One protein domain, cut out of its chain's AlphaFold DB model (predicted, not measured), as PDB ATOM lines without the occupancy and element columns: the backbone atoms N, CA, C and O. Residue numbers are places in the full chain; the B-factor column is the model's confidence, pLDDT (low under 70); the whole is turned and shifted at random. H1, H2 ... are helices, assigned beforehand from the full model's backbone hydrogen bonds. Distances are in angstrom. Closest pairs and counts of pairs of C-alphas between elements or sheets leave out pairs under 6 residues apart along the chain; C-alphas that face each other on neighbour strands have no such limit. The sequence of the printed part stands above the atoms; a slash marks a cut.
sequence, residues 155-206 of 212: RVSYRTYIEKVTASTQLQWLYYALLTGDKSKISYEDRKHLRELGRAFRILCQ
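AT A GLANCE: This is residues 155 to 206 of the 212 residues of an uncharacterized protein of Pseudoalteromonas sp. P1-26 (UniProt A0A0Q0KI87). The longest helix, H3, reaches away from a small helical hairpin of H1 and H2, and its far half and the tail after it, residues 195 to 206, stick out as a free arm. Between hairpin and arm, the link of residues 181 to 187 folds back alongside H2 before H3 starts. The printed part has 52 residues with three named helices, in the order H1, H2, H3, and no named strand; its class is all helix. The whole is loose, with a radius of gyration of the C-alphas of 12.4 A, and elongated, spanning 36 by 22 by 17 A.

HOW THE PARTS SIT: Start at H3, residues 188 to 204, which touches no helix. Look back to H2, residues 172 to 180: H3 is only just apart from it, with the closest C-alphas 8.3 A from each other. H1, residues 155 to 166, is apart from H3. H1 and H2 touch and form a helical hairpin; their closest C-alphas, those of Thr 166 and Gln 172, are 5.2 A apart. They run opposite ways at a shallow tilt of 34.6 degrees, only just short of steep. In H1, H2 and H3 every O i to N i+4 pair is within hydrogen-bond range.

IN THESE COORDINATES: Find C-alpha 188 at (252.399, 220.382, 253.629); from there H3 runs 24.4 A to C-alpha 204 at (261.152, 237.458, 238.529). H2 covers 11.7 A from Gln 172 to Thr 180. H1 begins at C-alpha 155, at (246.753, 208.776, 232.787), and runs 16.2 A to Thr 166.

THE WHOLE: The C-alphas of Ser 157 and Gln 206, the two farthest apart, are 37.2 A from each other. Without residues 195 to 206, which stand free, the body spans 29 by 19 by 12 A. The link from H1 to H2 is tight, and that from H2 to H3 is short. The printed part has no cut. Look at the B-factor column: the mean pLDDT of the printed part is 74.5, and residues 195 to 206 are under 70.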
ATOM      1  N   ARG A 155     246.421 207.828 231.724       76.44
ATOM      2  CA  ARG A 155     246.753 208.776 232.787       76.44
ATOM      3  C   ARG A 155     247.348 208.130 234.045       76.44
ATOM      4  O   ARG A 155     248.318 208.665 234.570       76.44
ATOM      5  N   VAL A 156     246.781 207.035 234.552       79.81
ATOM      6  CA  VAL A 156     247.333 206.271 235.686       79.81
ATOM      7  C   VAL A 156     248.661 205.639 235.292       79.81
ATOM      8  O   VAL A 156     249.644 205.852 235.990       79.81
ATOM      9  N   SER A 157     248.736 204.983 234.131       81.12
ATOM     10  CA  SER A 157     249.986 204.392 233.638       81.12
ATOM     11  C   SER A 157     251.097 205.444 233.469       81.12
ATOM     12  O   SER A 157     252.209 205.271 233.968       81.12
ATOM     13  N   TYR A 158     250.771 206.603 232.884       85.62
ATOM     14  CA  TYR A 158     251.673 207.751 232.777       85.62
ATOM     15  C   TYR A 158     252.120 208.269 234.148       85.62
ATOM     16  O   TYR A 158     253.307 208.494 234.372       85.62
ATOM     17  N   ARG A 159     251.192 208.429 235.097       87.00
ATOM     18  CA  ARG A 159     251.513 208.887 236.456       87.00
ATOM     19  C   ARG A 159     252.432 207.915 237.183       87.00
ATOM     20  O   ARG A 159     253.403 208.368 237.783       87.00
ATOM     21  N   THR A 160     252.167 206.617 237.095       86.69
ATOM     22  CA  THR A 160     253.005 205.563 237.680       86.69
ATOM     23  C   THR A 160     254.392 205.540 237.035       86.69
ATOM     24  O   THR A 160     255.400 205.400 237.726       86.69
ATOM     25  N   TYR A 161     254.474 205.747 235.718       89.44
ATOM     26  CA  TYR A 161     255.745 205.869 235.008       89.44
ATOM     27  C   TYR A 161     256.560 207.080 235.483       89.44
ATOM     28  O   TYR A 161     257.720 206.922 235.864       89.44
ATOM     29  N   ILE A 162     255.959 208.275 235.517       88.25
ATOM     30  CA  ILE A 162     256.642 209.495 235.976       88.25
ATOM     31  C   ILE A 162     257.065 209.366 237.437       88.25
ATOM     32  O   ILE A 162     258.178 209.751 237.788       88.25
ATOM     33  N   GLU A 163     256.219 208.788 238.288       88.56
ATOM     34  CA  GLU A 163     256.580 208.471 239.667       88.56
ATOM     35  C   GLU A 163     257.828 207.592 239.742       88.56
ATOM     36  O   GLU A 163     258.752 207.922 240.482       88.56
ATOM     37  N   LYS A 164     257.890 206.520 238.947       91.19
ATOM     38  CA  LYS A 164     259.032 205.603 238.927       91.19
ATOM     39  C   LYS A 164     260.314 206.281 238.443       91.19
ATOM     40  O   LYS A 164     261.370 206.060 239.025       91.19
ATOM     41  N   VAL A 165     260.232 207.111 237.401       90.62
ATOM     42  CA  VAL A 165     261.391 207.830 236.841       90.62
ATOM     43  C   VAL A 165     261.905 208.909 237.797       90.62
ATOM     44  O   VAL A 165     263.105 209.154 237.863       90.62
ATOM     45  N   THR A 166     261.015 209.542 238.561       87.62
ATOM     46  CA  THR A 166     261.371 210.628 239.486       87.62
ATOM     47  C   THR A 166     261.701 210.146 240.902       87.62
ATOM     48  O   THR A 166     262.171 210.946 241.709       87.62
ATOM     49  N   ALA A 167     261.517 208.857 241.207       85.56
ATOM     50  CA  ALA A 167     261.687 208.283 242.546       85.56
ATOM     51  C   ALA A 167     263.083 208.472 243.161       85.56
ATOM     52  O   ALA A 167     263.206 208.566 244.375       85.56
ATOM     53  N   SER A 168     264.135 208.548 242.344       85.31
ATOM     54  CA  SER A 168     265.515 208.746 242.810       85.31
ATOM     55  C   SER A 168     265.933 210.218 242.907       85.31
ATOM     56  O   SER A 168     267.081 210.512 243.236       85.31
ATOM     57  N   THR A 169     265.034 211.158 242.604       83.88
ATOM     58  CA  THR A 169     265.355 212.591 242.583       83.88
ATOM     59  C   THR A 169     265.061 213.252 243.931       83.88
ATOM     60  O   THR A 169     264.033 212.990 244.550       83.88
ATOM     61  N   GLN A 170     265.927 214.174 244.367       81.44
ATOM     62  CA  GLN A 170     265.739 214.923 245.623       81.44
ATOM     63  C   GLN A 170     264.468 215.799 245.631       81.44
ATOM     64  O   GLN A 170     263.959 216.135 246.693       81.44
ATOM     65  N   LEU A 171     263.940 216.150 244.453       83.25
ATOM     66  CA  LEU A 171     262.745 216.986 244.267       83.25
ATOM     67  C   LEU A 171     261.623 216.219 243.548       83.25
ATOM     68  O   LEU A 171     260.915 216.777 242.707       83.25
ATOM     69  N   GLN A 172     261.457 214.931 243.865       85.31
ATOM     70  CA  GLN A 172     260.460 214.054 243.239       85.31
ATOM     71  C   GLN A 172     259.066 214.690 243.195       85.31
ATOM     72  O   GLN A 172     258.404 214.665 242.159       85.31
ATOM     73  N   TRP A 173     258.625 215.294 244.301       83.81
ATOM     74  CA  TRP A 173     257.304 215.911 244.409       83.81
ATOM     75  C   TRP A 173     257.106 217.060 243.407       83.81
ATOM     76  O   TRP A 173     256.008 217.224 242.871       83.81
ATOM     77  N   LEU A 174     258.162 217.832 243.120       82.50
ATOM     78  CA  LEU A 174     258.123 218.976 242.211       82.50
ATOM     79  C   LEU A 174     258.073 218.502 240.760       82.50
ATOM     80  O   LEU A 174     257.220 218.950 239.996       82.50
ATOM     81  N   TYR A 175     258.943 217.556 240.394       83.12
ATOM     82  CA  TYR A 175     258.958 216.971 239.053       83.12
ATOM     83  C   TYR A 175     257.662 216.224 238.749       83.12
ATOM     84  O   TYR A 175     257.088 216.396 237.675       83.12
ATOM     85  N   TYR A 176     257.149 215.461 239.714       86.56
ATOM     86  CA  TYR A 176     255.867 214.781 239.586       86.56
ATOM     87  C   TYR A 176     254.724 215.777 239.356       86.56
ATOM     88  O   TYR A 176     253.930 215.591 238.432       86.56
ATOM     89  N   ALA A 177     254.661 216.861 240.136       84.56
ATOM     90  CA  ALA A 177     253.611 217.869 240.004       84.56
ATOM     91  C   ALA A 177     253.693 218.656 238.685       84.56
ATOM     92  O   ALA A 177     252.655 218.948 238.092       84.56
ATOM     93  N   LEU A 178     254.901 218.971 238.207       83.56
ATOM     94  CA  LEU A 178     255.118 219.669 236.935       83.56
ATOM     95  C   LEU A 178     254.747 218.803 235.728       83.56
ATOM     96  O   LEU A 178     254.099 219.288 234.806       83.56
ATOM     97  N   LEU A 179     255.136 217.526 235.739       83.69
ATOM     98  CA  LEU A 179     254.950 216.625 234.601       83.69
ATOM     99  C   LEU A 179     253.537 216.024 234.548       83.69
ATOM    100  O   LEU A 179     253.000 215.813 233.468       83.69
ATOM    101  N   THR A 180     252.897 215.774 235.695       84.31
ATOM    102  CA  THR A 180     251.563 215.138 235.744       84.31
ATOM    103  C   THR A 180     250.409 216.101 236.033       84.31
ATOM    104  O   THR A 180     249.241 215.702 235.946       84.31
ATOM    105  N   GLY A 181     250.715 217.342 236.433       77.75
ATOM    106  CA  GLY A 181     249.744 218.322 236.930       77.75
ATOM    107  C   GLY A 181     249.098 217.943 238.271       77.75
ATOM    108  O   GLY A 181     248.193 218.638 238.734       77.75
ATOM    109  N   ASP A 182     249.518 216.836 238.892       78.88
ATOM    110  CA  ASP A 182     248.942 216.307 240.123       78.88
ATOM    111  C   ASP A 182     249.691 216.814 241.365       78.88
ATOM    112  O   ASP A 182     250.885 216.579 241.541       78.88
ATOM    113  N   LYS A 183     248.969 217.502 242.255       80.44
ATOM    114  CA  LYS A 183     249.511 218.100 243.489       80.44
ATOM    115  C   LYS A 183     249.291 217.232 244.733       80.44
ATOM    116  O   LYS A 183     249.547 217.695 245.850       80.44
ATOM    117  N   SER A 184     248.778 216.015 244.562       77.69
ATOM    118  CA  SER A 184     248.480 215.083 245.657       77.69
ATOM    119  C   SER A 184     249.721 214.676 246.452       77.69
ATOM    120  O   SER A 184     249.614 214.475 247.654       77.69
ATOM    121  N   LYS A 185     250.899 214.633 245.816       75.06
ATOM    122  CA  LYS A 185     252.166 214.215 246.448       75.06
ATOM    123  C   LYS A 185     253.001 215.345 247.046       75.06
ATOM    124  O   LYS A 185     254.108 215.102 247.508       75.06
ATOM    125  N   ILE A 186     252.496 216.578 247.023       80.25
ATOM    126  CA  ILE A 186     253.199 217.714 247.623       80.25
ATOM    127  C   ILE A 186     252.896 217.721 249.122       80.25
ATOM    128  O   ILE A 186     251.738 217.936 249.503       80.25
ATOM    129  N   SER A 187     253.925 217.516 249.949       80.81
ATOM    130  CA  SER A 187     253.820 217.610 251.408       80.81
ATOM    131  C   SER A 187     253.356 219.003 251.845       80.81
ATOM    132  O   SER A 187     253.476 219.992 251.116       80.81
ATOM    133  N   TYR A 188     252.812 219.103 253.055       77.44
ATOM    134  CA  TYR A 188     252.399 220.382 253.629       77.44
ATOM    135  C   TYR A 188     253.572 221.372 253.748       77.44
ATOM    136  O   TYR A 188     253.410 222.553 253.433       77.44
ATOM    137  N   GLU A 189     254.758 220.886 254.122       77.62
ATOM    138  CA  GLU A 189     255.986 221.690 254.214       77.62
ATOM    139  C   GLU A 189     256.440 222.184 252.833       77.62
ATOM    140  O   GLU A 189     256.645 223.382 252.633       77.62
ATOM    141  N   ASP A 190     256.451 221.298 251.835       77.25
ATOM    142  CA  ASP A 190     256.789 221.643 250.451       77.25
ATOM    143  C   ASP A 190     255.806 222.651 249.846       77.25
ATOM    144  O   ASP A 190     256.210 223.543 249.105       77.25
ATOM    145  N   ARG A 191     254.509 222.583 250.192       73.19
ATOM    146  CA  ARG A 191     253.510 223.591 249.780       73.19
ATOM    147  C   ARG A 191     253.801 224.968 250.367       73.19
ATOM    148  O   ARG A 191     253.510 225.972 249.710       73.19
ATOM    149  N   LYS A 192     254.334 225.032 251.589       76.06
ATOM    150  CA  LYS A 192     254.742 226.288 252.230       76.06
ATOM    151  C   LYS A 192     255.964 226.868 251.517       76.06
ATOM    152  O   LYS A 192     255.901 228.021 251.092       76.06
ATOM    153  N   HIS A 193     256.975 226.043 251.245       70.81
ATOM    154  CA  HIS A 193     258.138 226.433 250.443       70.81
ATOM    155  C   HIS A 193     257.758 226.866 249.021       70.81
ATOM    156  O   HIS A 193     258.230 227.891 248.545       70.81
ATOM    157  N   LEU A 194     256.830 226.171 248.357       70.38
ATOM    158  CA  LEU A 194     256.294 226.559 247.046       70.38
ATOM    159  C   LEU A 194     255.548 227.896 247.079       70.38
ATOM    160  O   LEU A 194     255.604 228.651 246.114       70.38
ATOM    161  N   ARG A 195     254.812 228.193 248.156       68.56
ATOM    162  CA  ARG A 195     254.124 229.484 248.326       68.56
ATOM    163  C   ARG A 195     255.116 230.625 248.527       68.56
ATOM    164  O   ARG A 195     254.886 231.715 248.007       68.56
ATOM    165  N   GLU A 196     256.203 230.374 249.244       67.50
ATOM    166  CA  GLU A 196     257.298 231.325 249.442       67.50
ATOM    167  C   GLU A 196     258.093 231.533 248.141       67.50
ATOM    168  O   GLU A 196     258.271 232.669 247.701       67.50
ATOM    169  N   LEU A 197     258.446 230.453 247.437       67.88
ATOM    170  CA  LEU A 197     259.105 230.489 246.126       67.88
ATOM    171  C   LEU A 197     258.212 231.088 245.037       67.88
ATOM    172  O   LEU A 197     258.690 231.838 244.197       67.88
ATOM    173  N   GLY A 198     256.906 230.823 245.057       61.12
ATOM    174  CA  GLY A 198     255.934 231.393 244.123       61.12
ATOM    175  C   GLY A 198     255.779 232.907 244.277       61.12
ATOM    176  O   GLY A 198     255.492 233.591 243.296       61.12
ATOM    177  N   ARG A 199     256.036 233.457 245.474       49.53
ATOM    178  CA  ARG A 199     256.175 234.910 245.666       49.53
ATOM    179  C   ARG A 199     257.445 235.441 244.993       49.53
ATOM    180  O   ARG A 199     257.363 236.476 244.347       49.53
ATOM    181  N   ALA A 200     258.564 234.716 245.051       49.50
ATOM    182  CA  ALA A 200     259.807 235.092 244.363       49.50
ATOM    183  C   ALA A 200     259.725 234.926 242.829       49.50
ATOM    184  O   ALA A 200     260.169 235.797 242.083       49.50
ATOM    185  N   PHE A 201     259.080 233.866 242.335       42.56
ATOM    186  CA  PHE A 201     258.893 233.611 240.901       42.56
ATOM    187  C   PHE A 201     257.946 234.628 240.250       42.56
ATOM    188  O   PHE A 201     258.148 235.030 239.107       42.56
ATOM    189  N   ARG A 202     256.936 235.107 240.992       40.22
ATOM    190  CA  ARG A 202     256.059 236.201 240.543       40.22
ATOM    191  C   ARG A 202     256.790 237.548 240.457       40.22
ATOM    192  O   ARG A 202     256.373 238.388 239.670       40.22
ATOM    193  N   ILE A 203     257.871 237.732 241.221       40.12
ATOM    194  CA  ILE A 203     258.731 238.928 241.180       40.12
ATOM    195  C   ILE A 203     259.738 238.849 240.016       40.12
ATOM    196  O   ILE A 203     260.001 239.859 239.376       40.12
ATOM    197  N   LEU A 204     260.243 237.658 239.673       35.75
ATOM    198  CA  LEU A 204     261.152 237.458 238.529       35.75
ATOM    199  C   LEU A 204     260.450 237.447 237.155       35.75
ATOM    200  O   LEU A 204     261.086 237.746 236.150       35.75
ATOM    201  N   CYS A 205     259.146 237.154 237.102       34.78
ATOM    202  CA  CYS A 205     258.329 237.167 235.877       34.78
ATOM    203  C   CYS A 205     257.389 238.387 235.762       34.78
ATOM    204  O   CYS A 205     256.319 238.280 235.158       34.78
ATOM    205  N   GLN A 206     257.750 239.551 236.316       33.72
ATOM    206  CA  GLN A 206     257.132 240.821 235.908       33.72
ATOM    207  C   GLN A 206     257.996 241.511 234.840       33.72
ATOM    208  O   GLN A 206     259.063 242.035 235.162       33.72
TER     209      GLN A 206